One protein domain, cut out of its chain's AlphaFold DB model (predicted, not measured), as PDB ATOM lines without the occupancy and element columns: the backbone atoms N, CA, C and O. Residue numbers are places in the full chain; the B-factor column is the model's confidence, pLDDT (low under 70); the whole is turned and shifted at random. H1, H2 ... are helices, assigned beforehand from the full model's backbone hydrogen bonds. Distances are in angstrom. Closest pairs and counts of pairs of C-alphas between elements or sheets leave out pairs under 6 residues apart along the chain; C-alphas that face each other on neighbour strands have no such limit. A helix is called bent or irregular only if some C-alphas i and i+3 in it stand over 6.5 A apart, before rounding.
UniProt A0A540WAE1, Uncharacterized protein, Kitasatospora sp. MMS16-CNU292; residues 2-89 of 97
ATOM      1  N   ALA A   2      97.158  88.136 123.094       58.19
ATOM      2  CA  ALA A   2      97.012  89.220 124.087       58.19
ATOM      3  C   ALA A   2      97.886  90.474 123.827       58.19
ATOM      4  O   ALA A   2      97.480  91.586 124.159       58.19
ATOM      5  N   ALA A   3      99.061  90.310 123.205       65.00
ATOM      6  CA  ALA A   3      99.929  91.426 122.817       65.00
ATOM      7  C   ALA A   3      99.319  92.277 121.684       65.00
ATOM      8  O   ALA A   3      99.289  93.498 121.788       65.00
ATOM      9  N   SER A   4      98.736  91.641 120.660       71.62
ATOM     10  CA  SER A   4      98.108  92.328 119.519       71.62
ATOM     11  C   SER A   4      96.892  93.164 119.930       71.62
ATOM     12  O   SER A   4      96.704  94.262 119.414       71.62
ATOM     13  N   LEU A   5      96.103  92.691 120.904       71.56
ATOM     14  CA  LEU A   5      94.956  93.434 121.437       71.56
ATOM     15  C   LEU A   5      95.394  94.681 122.228       71.56
ATOM     16  O   LEU A   5      94.739  95.719 122.179       71.56
ATOM     17  N   ARG A   6      96.534  94.590 122.923       67.81
ATOM     18  CA  ARG A   6      97.112  95.694 123.697       67.81
ATOM     19  C   ARG A   6      97.694  96.769 122.782       67.81
ATOM     20  O   ARG A   6      97.409  97.941 122.986       67.81
ATOM     21  N   THR A   7      98.414  96.372 121.734       75.44
ATOM     22  CA  THR A   7      98.905  97.293 120.696       75.44
ATOM     23  C   THR A   7      97.754  97.992 119.974       75.44
ATOM     24  O   THR A   7      97.809  99.202 119.778       75.44
ATOM     25  N   ALA A   8      96.679  97.265 119.648       70.19
ATOM     26  CA  ALA A   8      95.484  97.854 119.047       70.19
ATOM     27  C   ALA A   8      94.790  98.862 119.984       70.19
ATOM     28  O   ALA A   8      94.454  99.959 119.552       70.19
ATOM     29  N   SER A   9      94.630  98.540 121.276       75.31
ATOM     30  CA  SER A   9      94.078  99.478 122.271       75.31
ATOM     31  C   SER A   9      94.929 100.737 122.442       75.31
ATOM     32  O   SER A   9      94.380 101.834 122.510       75.31
ATOM     33  N   LEU A  10      96.258 100.599 122.481       78.56
ATOM     34  CA  LEU A  10      97.165 101.745 122.574       78.56
ATOM     35  C   LEU A  10      97.065 102.635 121.328       78.56
ATOM     36  O   LEU A  10      96.933 103.847 121.465       78.56
ATOM     37  N   GLY A  11      97.036 102.038 120.132       74.12
ATOM     38  CA  GLY A  11      96.882 102.778 118.877       74.12
ATOM     39  C   GLY A  11      95.552 103.534 118.777       74.12
ATOM     40  O   GLY A  11      95.530 104.673 118.316       74.12
ATOM     41  N   ILE A  12      94.456 102.944 119.266       80.75
ATOM     42  CA  ILE A  12      93.152 103.623 119.350       80.75
ATOM     43  C   ILE A  12      93.215 104.801 120.328       80.75
ATOM     44  O   ILE A  12      92.706 105.873 120.010       80.75
ATOM     45  N   GLY A  13      93.859 104.629 121.488       76.19
ATOM     46  CA  GLY A  13      94.057 105.715 122.453       76.19
ATOM     47  C   GLY A  13      94.788 106.903 121.831       76.19
ATOM     48  O   GLY A  13      94.290 108.024 121.873       76.19
ATOM     49  N   THR A  14      95.903 106.643 121.145       79.69
ATOM     50  CA  THR A  14      96.671 107.682 120.446       79.69
ATOM     51  C   THR A  14      95.858 108.372 119.349       79.69
ATOM     52  O   THR A  14      95.910 109.592 119.233       79.69
ATOM     53  N   ALA A  15      95.069 107.628 118.568       72.06
ATOM     54  CA  ALA A  15      94.223 108.206 117.525       72.06
ATOM     55  C   ALA A  15      93.103 109.098 118.091       72.06
ATOM     56  O   ALA A  15      92.789 110.136 117.509       72.06
ATOM     57  N   ILE A  16      92.517 108.724 119.234       75.94
ATOM     58  CA  ILE A  16      91.519 109.540 119.939       75.94
ATOM     59  C   ILE A  16      92.156 110.826 120.475       75.94
ATOM     60  O   ILE A  16      91.556 111.892 120.346       75.94
ATOM     61  N   ASP A  17      93.359 110.748 121.041       70.56
ATOM     62  CA  ASP A  17      94.071 111.925 121.542       70.56
ATOM     63  C   ASP A  17      94.496 112.867 120.408       70.56
ATOM     64  O   ASP A  17      94.416 114.084 120.557       70.56
ATOM     65  N   GLU A  18      94.883 112.329 119.250       69.00
ATOM     66  CA  GLU A  18      95.194 113.127 118.061       69.00
ATOM     67  C   GLU A  18      93.943 113.813 117.500       69.00
ATOM     68  O   GLU A  18      93.966 115.009 117.210       69.00
ATOM     69  N   LEU A  19      92.821 113.088 117.419       66.94
ATOM     70  CA  LEU A  19      91.529 113.663 117.037       66.94
ATOM     71  C   LEU A  19      91.105 114.774 117.992       66.94
ATOM     72  O   LEU A  19      90.679 115.826 117.525       66.94
ATOM     73  N   ARG A  20      91.272 114.571 119.305       63.94
ATOM     74  CA  ARG A  20      91.028 115.605 120.317       63.94
ATOM     75  C   ARG A  20      91.898 116.826 120.071       63.94
ATOM     76  O   ARG A  20      91.352 117.917 119.983       63.94
ATOM     77  N   ARG A  21      93.201 116.642 119.830       61.53
ATOM     78  CA  ARG A  21      94.135 117.737 119.517       61.53
ATOM     79  C   ARG A  21      93.732 118.520 118.262       61.53
ATOM     80  O   ARG A  21      93.836 119.742 118.245       61.53
ATOM     81  N   ILE A  22      93.237 117.841 117.226       59.69
ATOM     82  CA  ILE A  22      92.745 118.472 115.989       59.69
ATOM     83  C   ILE A  22      91.440 119.231 116.243       59.69
ATOM     84  O   ILE A  22      91.309 120.386 115.838       59.69
ATOM     85  N   THR A  23      90.481 118.626 116.948       63.22
ATOM     86  CA  THR A  23      89.249 119.318 117.355       63.22
ATOM     87  C   THR A  23      89.531 120.454 118.337       63.22
ATOM     88  O   THR A  23      88.804 121.442 118.353       63.22
ATOM     89  N   ASP A  24      90.644 120.382 119.072       57.91
ATOM     90  CA  ASP A  24      91.158 121.454 119.913       57.91
ATOM     91  C   ASP A  24      91.820 122.589 119.092       57.91
ATOM     92  O   ASP A  24      92.053 123.694 119.584       57.91
ATOM     93  N   GLY A  25      92.078 122.403 117.802       54.12
ATOM     94  CA  GLY A  25      92.417 123.504 116.894       54.12
ATOM     95  C   GLY A  25      91.185 124.280 116.412       54.12
ATOM     96  O   GLY A  25      91.305 125.415 115.957       54.12
ATOM     97  N   LEU A  26      89.996 123.681 116.525       54.09
ATOM     98  CA  LEU A  26      88.751 124.207 115.978       54.09
ATOM     99  C   LEU A  26      87.902 124.827 117.090       54.09
ATOM    100  O   LEU A  26      87.670 124.214 118.136       54.09
ATOM    101  N   ALA A  27      87.416 126.053 116.883       58.59
ATOM    102  CA  ALA A  27      86.401 126.605 117.772       58.59
ATOM    103  C   ALA A  27      85.170 125.672 117.751       58.59
ATOM    104  O   ALA A  27      84.755 125.253 116.665       58.59
ATOM    105  N   PRO A  28      84.588 125.318 118.911       66.44
ATOM    106  CA  PRO A  28      83.358 124.536 118.951       66.44
ATOM    107  C   PRO A  28      82.291 125.230 118.100       66.44
ATOM    108  O   PRO A  28      82.073 126.430 118.267       66.44
ATOM    109  N   ALA A  29      81.635 124.501 117.191       62.12
ATOM    110  CA  ALA A  29      80.683 125.085 116.236       62.12
ATOM    111  C   ALA A  29      79.565 125.896 116.922       62.12
ATOM    112  O   ALA A  29      79.091 126.893 116.380       62.12
ATOM    113  N   ASP A  30      79.190 125.503 118.140       62.75
ATOM    114  CA  ASP A  30      78.174 126.184 118.940       62.75
ATOM    115  C   ASP A  30      78.650 127.554 119.457       62.75
ATOM    116  O   ASP A  30      77.859 128.493 119.534       62.75
ATOM    117  N   LEU A  31      79.950 127.723 119.724       78.56
ATOM    118  CA  LEU A  31      80.507 128.939 120.323       78.56
ATOM    119  C   LEU A  31      80.303 130.172 119.427       78.56
ATOM    120  O   LEU A  31      79.888 131.223 119.904       78.56
ATOM    121  N   GLY A  32      80.517 130.023 118.116       74.44
ATOM    122  CA  GLY A  32      80.321 131.104 117.145       74.44
ATOM    123  C   GLY A  32      78.851 131.441 116.863       74.44
ATOM    124  O   GLY A  32      78.567 132.505 116.322       74.44
ATOM    125  N   ARG A  33      77.914 130.550 117.221       79.12
ATOM    126  CA  ARG A  33      76.473 130.708 116.965       79.12
ATOM    127  C   ARG A  33      75.721 131.282 118.165       79.12
ATOM    128  O   ARG A  33      74.830 132.104 117.974       79.12
ATOM    129  N   VAL A  34      76.036 130.825 119.379       84.62
ATOM    130  CA  VAL A  34      75.285 131.161 120.608       84.62
ATOM    131  C   VAL A  34      76.122 131.857 121.684       84.62
ATOM    132  O   VAL A  34      75.593 132.194 122.745       84.62
ATOM    133  N   GLY A  35      77.414 132.085 121.427       90.56
ATOM    134  CA  GLY A  35      78.355 132.619 122.410       90.56
ATOM    135  C   GLY A  35      78.630 131.647 123.561       90.56
ATOM    136  O   GLY A  35      77.983 130.605 123.700       90.56
ATOM    137  N   LEU A  36      79.589 131.988 124.427       92.62
ATOM    138  CA  LEU A  36      80.012 131.117 125.531       92.62
ATOM    139  C   LEU A  36      78.860 130.756 126.487       92.62
ATOM    140  O   LEU A  36      78.681 129.586 126.816       92.62
ATOM    141  N   THR A  37      78.056 131.741 126.900       94.12
ATOM    142  CA  THR A  37      76.910 131.530 127.802       94.12
ATOM    143  C   THR A  37      75.927 130.500 127.239       94.12
ATOM    144  O   THR A  37      75.536 129.568 127.943       94.12
ATOM    145  N   GLY A  38      75.544 130.637 125.965       92.25
ATOM    146  CA  GLY A  38      74.639 129.696 125.305       92.25
ATOM    147  C   GLY A  38      75.271 128.316 125.143       92.25
ATOM    148  O   GLY A  38      74.648 127.309 125.475       92.25
ATOM    149  N   ALA A  39      76.536 128.271 124.725       91.75
ATOM    150  CA  ALA A  39      77.260 127.025 124.514       91.75
ATOM    151  C   ALA A  39      77.415 126.216 125.818       91.75
ATOM    152  O   ALA A  39      77.234 124.999 125.810       91.75
ATOM    153  N   LEU A  40      77.687 126.872 126.954       91.62
ATOM    154  CA  LEU A  40      77.735 126.217 128.267       91.62
ATOM    155  C   LEU A  40      76.368 125.640 128.659       91.62
ATOM    156  O   LEU A  40      76.296 124.497 129.109       91.62
ATOM    157  N   ARG A  41      75.272 126.380 128.437       91.50
ATOM    158  CA  ARG A  41      73.905 125.891 128.701       91.50
ATOM    159  C   ARG A  41      73.543 124.681 127.843       91.50
ATOM    160  O   ARG A  41      73.007 123.710 128.371       91.50
ATOM    161  N   GLU A  42      73.881 124.697 126.555       89.44
ATOM    162  CA  GLU A  42      73.691 123.543 125.665       89.44
ATOM    163  C   GLU A  42      74.531 122.335 126.116       89.44
ATOM    164  O   GLU A  42      74.034 121.206 126.150       89.44
ATOM    165  N   LEU A  43      75.786 122.566 126.517       86.56
ATOM    166  CA  LEU A  43      76.669 121.531 127.053       86.56
ATOM    167  C   LEU A  43      76.086 120.882 128.318       86.56
ATOM    168  O   LEU A  43      76.039 119.653 128.396       86.56
ATOM    169  N   ALA A  44      75.591 121.672 129.275       86.19
ATOM    170  CA  ALA A  44      74.927 121.150 130.468       86.19
ATOM    171  C   ALA A  44      73.652 120.370 130.125       86.19
ATOM    172  O   ALA A  44      73.489 119.243 130.589       86.19
ATOM    173  N   GLY A  45      72.790 120.910 129.254       85.38
ATOM    174  CA  GLY A  45      71.537 120.260 128.861       85.38
ATOM    175  C   GLY A  45      71.726 118.897 128.182       85.38
ATOM    176  O   GLY A  45      70.896 118.006 128.337       85.38
ATOM    177  N   ARG A  46      72.841 118.677 127.470       82.75
ATOM    178  CA  ARG A  46      73.170 117.368 126.865       82.75
ATOM    179  C   ARG A  46      73.516 116.284 127.891       82.75
ATOM    180  O   ARG A  46      73.395 115.087 127.584       82.75
ATOM    181  N   LEU A  47      74.011 116.696 129.055       74.31
ATOM    182  CA  LEU A  47      74.553 115.818 130.092       74.31
ATOM    183  C   LEU A  47      73.604 115.652 131.282       74.31
ATOM    184  O   LEU A  47      73.660 114.617 131.958       74.31
ATOM    185  N   ASP A  48      72.726 116.629 131.502       74.56
ATOM    186  CA  ASP A  48      71.696 116.577 132.527       74.56
ATOM    187  C   ASP A  48      70.745 115.383 132.326       74.56
ATOM    188  O   ASP A  48      70.499 114.911 131.212       74.56
ATOM    189  N   GLY A  49      70.270 114.810 133.431       64.94
ATOM    190  CA  GLY A  49      69.342 113.673 133.419       64.94
ATOM    191  C   GLY A  49      69.940 112.301 133.068       64.94
ATOM    192  O   GLY A  49      69.265 111.291 133.261       64.94
ATOM    193  N   ARG A  50      71.204 112.199 132.623       66.12
ATOM    194  CA  ARG A  50      71.836 110.887 132.358       66.12
ATOM    195  C   ARG A  50      72.253 110.173 133.648       66.12
ATOM    196  O   ARG A  50      71.821 109.052 133.900       66.12
ATOM    197  N   ARG A  51      73.120 110.803 134.450       68.44
ATOM    198  CA  ARG A  51      73.664 110.273 135.730       68.44
ATOM    199  C   ARG A  51      74.059 111.355 136.742       68.44
ATOM    200  O   ARG A  51      74.233 111.066 137.922       68.44
ATOM    201  N   VAL A  52      74.177 112.597 136.286       75.31
ATOM    202  CA  VAL A  52      74.609 113.772 137.050       75.31
ATOM    203  C   VAL A  52      73.554 114.862 136.895       75.31
ATOM    204  O   VAL A  52      72.818 114.857 135.914       75.31
ATOM    205  N   GLN A  53      73.385 115.687 137.931       84.81
ATOM    206  CA  GLN A  53      72.573 116.903 137.839       84.81
ATOM    207  C   GLN A  53      73.573 117.998 137.494       84.81
ATOM    208  O   GLN A  53      74.612 118.070 138.157       84.81
ATOM    209  N   VAL A  54      73.300 118.793 136.467       85.81
ATOM    210  CA  VAL A  54      74.201 119.876 136.063       85.81
ATOM    211  C   VAL A  54      73.472 121.202 136.200       85.81
ATOM    212  O   VAL A  54      72.541 121.486 135.453       85.81
ATOM    213  N   THR A  55      73.920 122.023 137.144       89.56
ATOM    214  CA  THR A  55      73.451 123.400 137.319       89.56
ATOM    215  C   THR A  55      74.510 124.352 136.780       89.56
ATOM    216  O   THR A  55      75.702 124.149 137.010       89.56
ATOM    217  N   ILE A  56      74.080 125.379 136.046       90.25
ATOM    218  CA  ILE A  56      74.954 126.447 135.561       90.25
ATOM    219  C   ILE A  56      74.619 127.732 136.293       90.25
ATOM    220  O   ILE A  56      73.486 128.205 136.243       90.25
ATOM    221  N   GLU A  57      75.649 128.305 136.899       93.69
ATOM    222  CA  GLU A  57      75.619 129.611 137.537       93.69
ATOM    223  C   GLU A  57      76.669 130.486 136.854       93.69
ATOM    224  O   GLU A  57      77.838 130.110 136.755       93.69
ATOM    225  N   LEU A  58      76.239 131.636 136.337       92.50
ATOM    226  CA  LEU A  58      77.097 132.612 135.673       92.50
ATOM    227  C   LEU A  58      76.961 133.948 136.400       92.50
ATOM    228  O   LEU A  58      75.870 134.320 136.829       92.50
ATOM    229  N   ALA A  59      78.069 134.668 136.544       92.38
ATOM    230  CA  ALA A  59      78.089 135.980 137.173       92.38
ATOM    231  C   ALA A  59      79.102 136.887 136.448       92.38
ATOM    232  O   ALA A  59      80.306 136.636 136.541       92.38
ATOM    233  N   PRO A  60      78.656 137.938 135.734       93.12
ATOM    234  CA  PRO A  60      77.258 138.255 135.409       93.12
ATOM    235  C   PRO A  60      76.626 137.218 134.456       93.12
ATOM    236  O   PRO A  60      77.330 136.415 133.845       93.12
ATOM    237  N   ASP A  61      75.295 137.243 134.336       91.25
ATOM    238  CA  ASP A  61      74.523 136.384 133.426       91.25
ATOM    239  C   ASP A  61      73.653 137.256 132.494       91.25
ATOM    240  O   ASP A  61      72.690 137.866 132.968       91.25
ATOM    241  N   PRO A  62      73.987 137.371 131.192       91.75
ATOM    242  CA  PRO A  62      75.047 136.644 130.489       91.75
ATOM    243  C   PRO A  62      76.458 137.164 130.811       91.75
ATOM    244  O   PRO A  62      76.639 138.313 131.220       91.75
ATOM    245  N   LEU A  63      77.467 136.323 130.561       93.50
ATOM    246  CA  LEU A  63      78.872 136.734 130.608       93.50
ATOM    247  C   LEU A  63      79.131 137.907 129.642       93.50
ATOM    248  O   LEU A  63      78.531 137.949 128.562       93.50
ATOM    249  N   PRO A  64      80.031 138.846 129.993       93.50
ATOM    250  CA  PRO A  64      80.415 139.922 129.088       93.50
ATOM    251  C   PRO A  64      81.197 139.358 127.887       93.50
ATOM    252  O   PRO A  64      81.675 138.224 127.954       93.50
ATOM    253  N   PRO A  65      81.387 140.135 126.805       90.69
ATOM    254  CA  PRO A  65      82.245 139.728 125.696       90.69
ATOM    255  C   PRO A  65      83.657 139.383 126.179       90.69
ATOM    256  O   PRO A  65      84.276 140.156 126.915       90.69
ATOM    257  N   LEU A  66      84.175 138.239 125.740       91.50
ATOM    258  CA  LEU A  66      85.524 137.780 126.056       91.50
ATOM    259  C   LEU A  66      86.342 137.645 124.765       91.50
ATOM    260  O   LEU A  66      85.779 137.474 123.682       91.50
ATOM    261  N   PRO A  67      87.684 137.689 124.835       93.50
ATOM    262  CA  PRO A  67      88.506 137.322 123.692       93.50
ATOM    263  C   PRO A  67      88.171 135.898 123.228       93.50
ATOM    264  O   PRO A  67      88.074 134.993 124.055       93.50
ATOM    265  N   ALA A  68      88.067 135.668 121.916       87.06
ATOM    266  CA  ALA A  68      87.641 134.377 121.358       87.06
ATOM    267  C   ALA A  68      88.448 133.175 121.892       87.06
ATOM    268  O   ALA A  68      87.895 132.115 122.173       87.06
ATOM    269  N   ALA A  69      89.757 133.348 122.101       85.88
ATOM    270  CA  ALA A  69      90.608 132.312 122.688       85.88
ATOM    271  C   ALA A  69      90.193 131.937 124.125       85.88
ATOM    272  O   ALA A  69      90.265 130.768 124.500       85.88
ATOM    273  N   VAL A  70      89.730 132.911 124.916       92.56
ATOM    274  CA  VAL A  70      89.235 132.699 126.284       92.56
ATOM    275  C   VAL A  70      87.902 131.962 126.258       92.56
ATOM    276  O   VAL A  70      87.718 131.031 127.036       92.56
ATOM    277  N   GLU A  71      87.001 132.312 125.338       91.50
ATOM    278  CA  GLU A  71      85.727 131.604 125.191       91.50
ATOM    279  C   GLU A  71      85.937 130.130 124.819       91.50
ATOM    280  O   GLU A  71      85.355 129.238 125.439       91.50
ATOM    281  N   VAL A  72      86.820 129.859 123.852       88.75
ATOM    282  CA  VAL A  72      87.166 128.491 123.439       88.75
ATOM    283  C   VAL A  72      87.778 127.710 124.602       88.75
ATOM    284  O   VAL A  72      87.376 126.572 124.859       88.75
ATOM    285  N   ALA A  73      88.732 128.310 125.320       88.62
ATOM    286  CA  ALA A  73      89.379 127.669 126.459       88.62
ATOM    287  C   ALA A  73      88.372 127.355 127.575       88.62
ATOM    288  O   ALA A  73      88.328 126.220 128.049       88.62
ATOM    289  N   ALA A  74      87.529 128.321 127.951       92.50
ATOM    290  CA  ALA A  74      86.511 128.150 128.984       92.50
ATOM    291  C   ALA A  74      85.543 127.012 128.636       92.50
ATOM    292  O   ALA A  74      85.334 126.116 129.451       92.50
ATOM    293  N   TYR A  75      85.028 126.987 127.404       90.12
ATOM    294  CA  TYR A  75      84.124 125.929 126.955       90.12
ATOM    295  C   TYR A  75      84.760 124.536 127.040       90.12
ATOM    296  O   TYR A  75      84.132 123.595 127.530       90.12
ATOM    297  N   ARG A  76      86.017 124.387 126.603       88.12
ATOM    298  CA  ARG A  76      86.710 123.089 126.648       88.12
ATOM    299  C   ARG A  76      87.019 122.635 128.062       88.12
ATOM    300  O   ARG A  76      86.815 121.463 128.365       88.12
ATOM    301  N   ILE A  77      87.469 123.550 128.921       89.94
ATOM    302  CA  ILE A  77      87.720 123.256 130.336       89.94
ATOM    303  C   ILE A  77      86.430 122.759 130.992       89.94
ATOM    304  O   ILE A  77      86.447 121.724 131.655       89.94
ATOM    305  N   SER A  78      85.302 123.434 130.757       91.38
ATOM    306  CA  SER A  78      84.001 122.992 131.264       91.38
ATOM    307  C   SER A  78      83.595 121.622 130.709       91.38
ATOM    308  O   SER A  78      83.155 120.764 131.472       91.38
ATOM    309  N   GLY A  79      83.780 121.380 129.408       87.50
ATOM    310  CA  GLY A  79      83.488 120.089 128.777       87.50
ATOM    311  C   GLY A  79      84.300 118.934 129.359       87.50
ATOM    312  O   GLY A  79      83.738 117.894 129.703       87.50
ATOM    313  N   GLU A  80      85.607 119.123 129.525       87.25
ATOM    314  CA  GLU A  80      86.482 118.095 130.086       87.25
ATOM    315  C   GLU A  80      86.236 117.886 131.583       87.25
ATOM    316  O   GLU A  80      86.224 116.748 132.050       87.25
ATOM    317  N   ALA A  81      85.945 118.948 132.339       88.50
ATOM    318  CA  ALA A  81      85.535 118.824 133.734       88.50
ATOM    319  C   ALA A  81      84.267 117.965 133.872       88.50
ATOM    320  O   ALA A  81      84.234 117.038 134.682       88.50
ATOM    321  N   LEU A  82      83.247 118.205 133.041       85.81
ATOM    322  CA  LEU A  82      82.013 117.412 133.042       85.81
ATOM    323  C   LEU A  82      82.253 115.960 132.603       85.81
ATOM    324  O   LEU A  82      81.697 115.038 133.200       85.81
ATOM    325  N   ASN A  83      83.108 115.734 131.605       84.44
ATOM    326  CA  ASN A  83      83.521 114.394 131.182       84.44
ATOM    327  C   ASN A  83      84.243 113.640 132.313       84.44
ATOM    328  O   ASN A  83      83.949 112.471 132.570       84.44
ATOM    329  N   ASN A  84      85.128 114.319 133.045       86.31
ATOM    330  CA  ASN A  84      85.804 113.758 134.211       86.31
ATOM    331  C   ASN A  84      84.822 113.415 135.329       86.31
ATOM    332  O   ASN A  84      84.898 112.317 135.880       86.31
ATOM    333  N   VAL A  85      83.847 114.285 135.613       86.44
ATOM    334  CA  VAL A  85      82.761 113.960 136.546       86.44
ATOM    335  C   VAL A  85      82.031 112.702 136.073       86.44
ATOM    336  O   VAL A  85      81.975 111.736 136.816       86.44
ATOM    337  N   LEU A  86      81.561 112.633 134.828       82.62
ATOM    338  CA  LEU A  86      80.837 111.458 134.320       82.62
ATOM    339  C   LEU A  86      81.640 110.153 134.394       82.62
ATOM    340  O   LEU A  86      81.063 109.083 134.599       82.62
ATOM    341  N   ARG A  87      82.960 110.234 134.205       81.44
ATOM    342  CA  ARG A  87      83.872 109.086 134.243       81.44
ATOM    343  C   ARG A  87      84.196 108.632 135.664       81.44
ATOM    344  O   ARG A  87      84.398 107.438 135.876       81.44
ATOM    345  N   HIS A  88      84.286 109.567 136.606       83.69
ATOM    346  CA  HIS A  88      84.879 109.324 137.922       83.69
ATOM    347  C   HIS A  88      83.916 109.498 139.097       83.69
ATOM    348  O   HIS A  88      84.174 108.947 140.167       83.69
ATOM    349  N   SER A  89      82.802 110.212 138.933       76.44
ATOM    350  CA  SER A  89      81.769 110.271 139.959       76.44
ATOM    351  C   SER A  89      81.123 108.894 140.051       76.44
ATOM    352  O   SER A  89      80.471 108.438 139.106       76.44
TER     353      SER A  89
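Overview. This is residues 2 to 89 of the 97 residues of an uncharacterized protein of Kitasatospora sp. MMS16-CNU292 (UniProt A0A540WAE1). One long helix, H1, sticks out as a free arm from a small body in which two helices, H2 and H3, lie side by side and run the same way. Between these two the chain folds back through a long stretch with no named element, residues 48 to 67, which returns from the end of H2 to the start of H3. The printed part has 88 residues with three named helices, in the order H1, H2, H3, and no named strand; the class is all helix. The whole is loose, with a radius of gyration of the C-alphas of 16.1 A, and its outline, only just flat, spans 54 by 30 by 16 A, the arm H1 making much of the length.

Arrangement. H1, residues 2 to 23, stands free along its whole length and touches no helix. A short link of 7 residues joins it to H2, residues 31 to 47, yet H1 and H2 are apart. H2 has a kink of 83 degrees near residue 38. It is also irregular: C-alphas 33 and 36 are 9.3 A apart, and its line is a rough one. H2 touches H3, residues 68 to 88, with 11 pairs of C-alphas within 8 A, and the closest C-alphas of the two are those of Leu 36 and Glu 71, 5.7 A apart. H3 touches H2 with residues 71 to 79 alone. The lines of H2 and H3 stand at a shallow tilt of 8 degrees, the same way, with 11.4 A from centre to centre. H1 and H3 are apart. In H1 and H3 every O i to N i+4 pair is within hydrogen-bond range; in H2 it is 9 of 13.

Along the chain. H1 begins at C-alpha 2, at (97.012, 89.220, 124.087), and measures 31.8 A from its first to its last C-alpha, at Thr 23. H2 runs from Leu 31, with its C-alpha at (80.507, 128.939, 120.323), to Leu 47, 17.4 A from first to last C-alpha. H3 runs from Ala 68 to His 88 over 30.2 A, and C-alpha 88 lies at (84.879, 109.324, 137.922).

Size, cuts and confidence. The two C-alphas farthest apart are those of Ala 2 and Pro 60, at 54.1 A. Without the free residues 2 to 23 the body has 66 residues, spans 32 by 27 by 17 A and has a radius of gyration of 12.0 A. The printed part has no cut. The link from H2 to H3, 20 residues, is long. The mean pLDDT of the printed part is 80.3; 19 residues are under 70, namely 2 to 3, 6, 18 to 30 and 49 to 51.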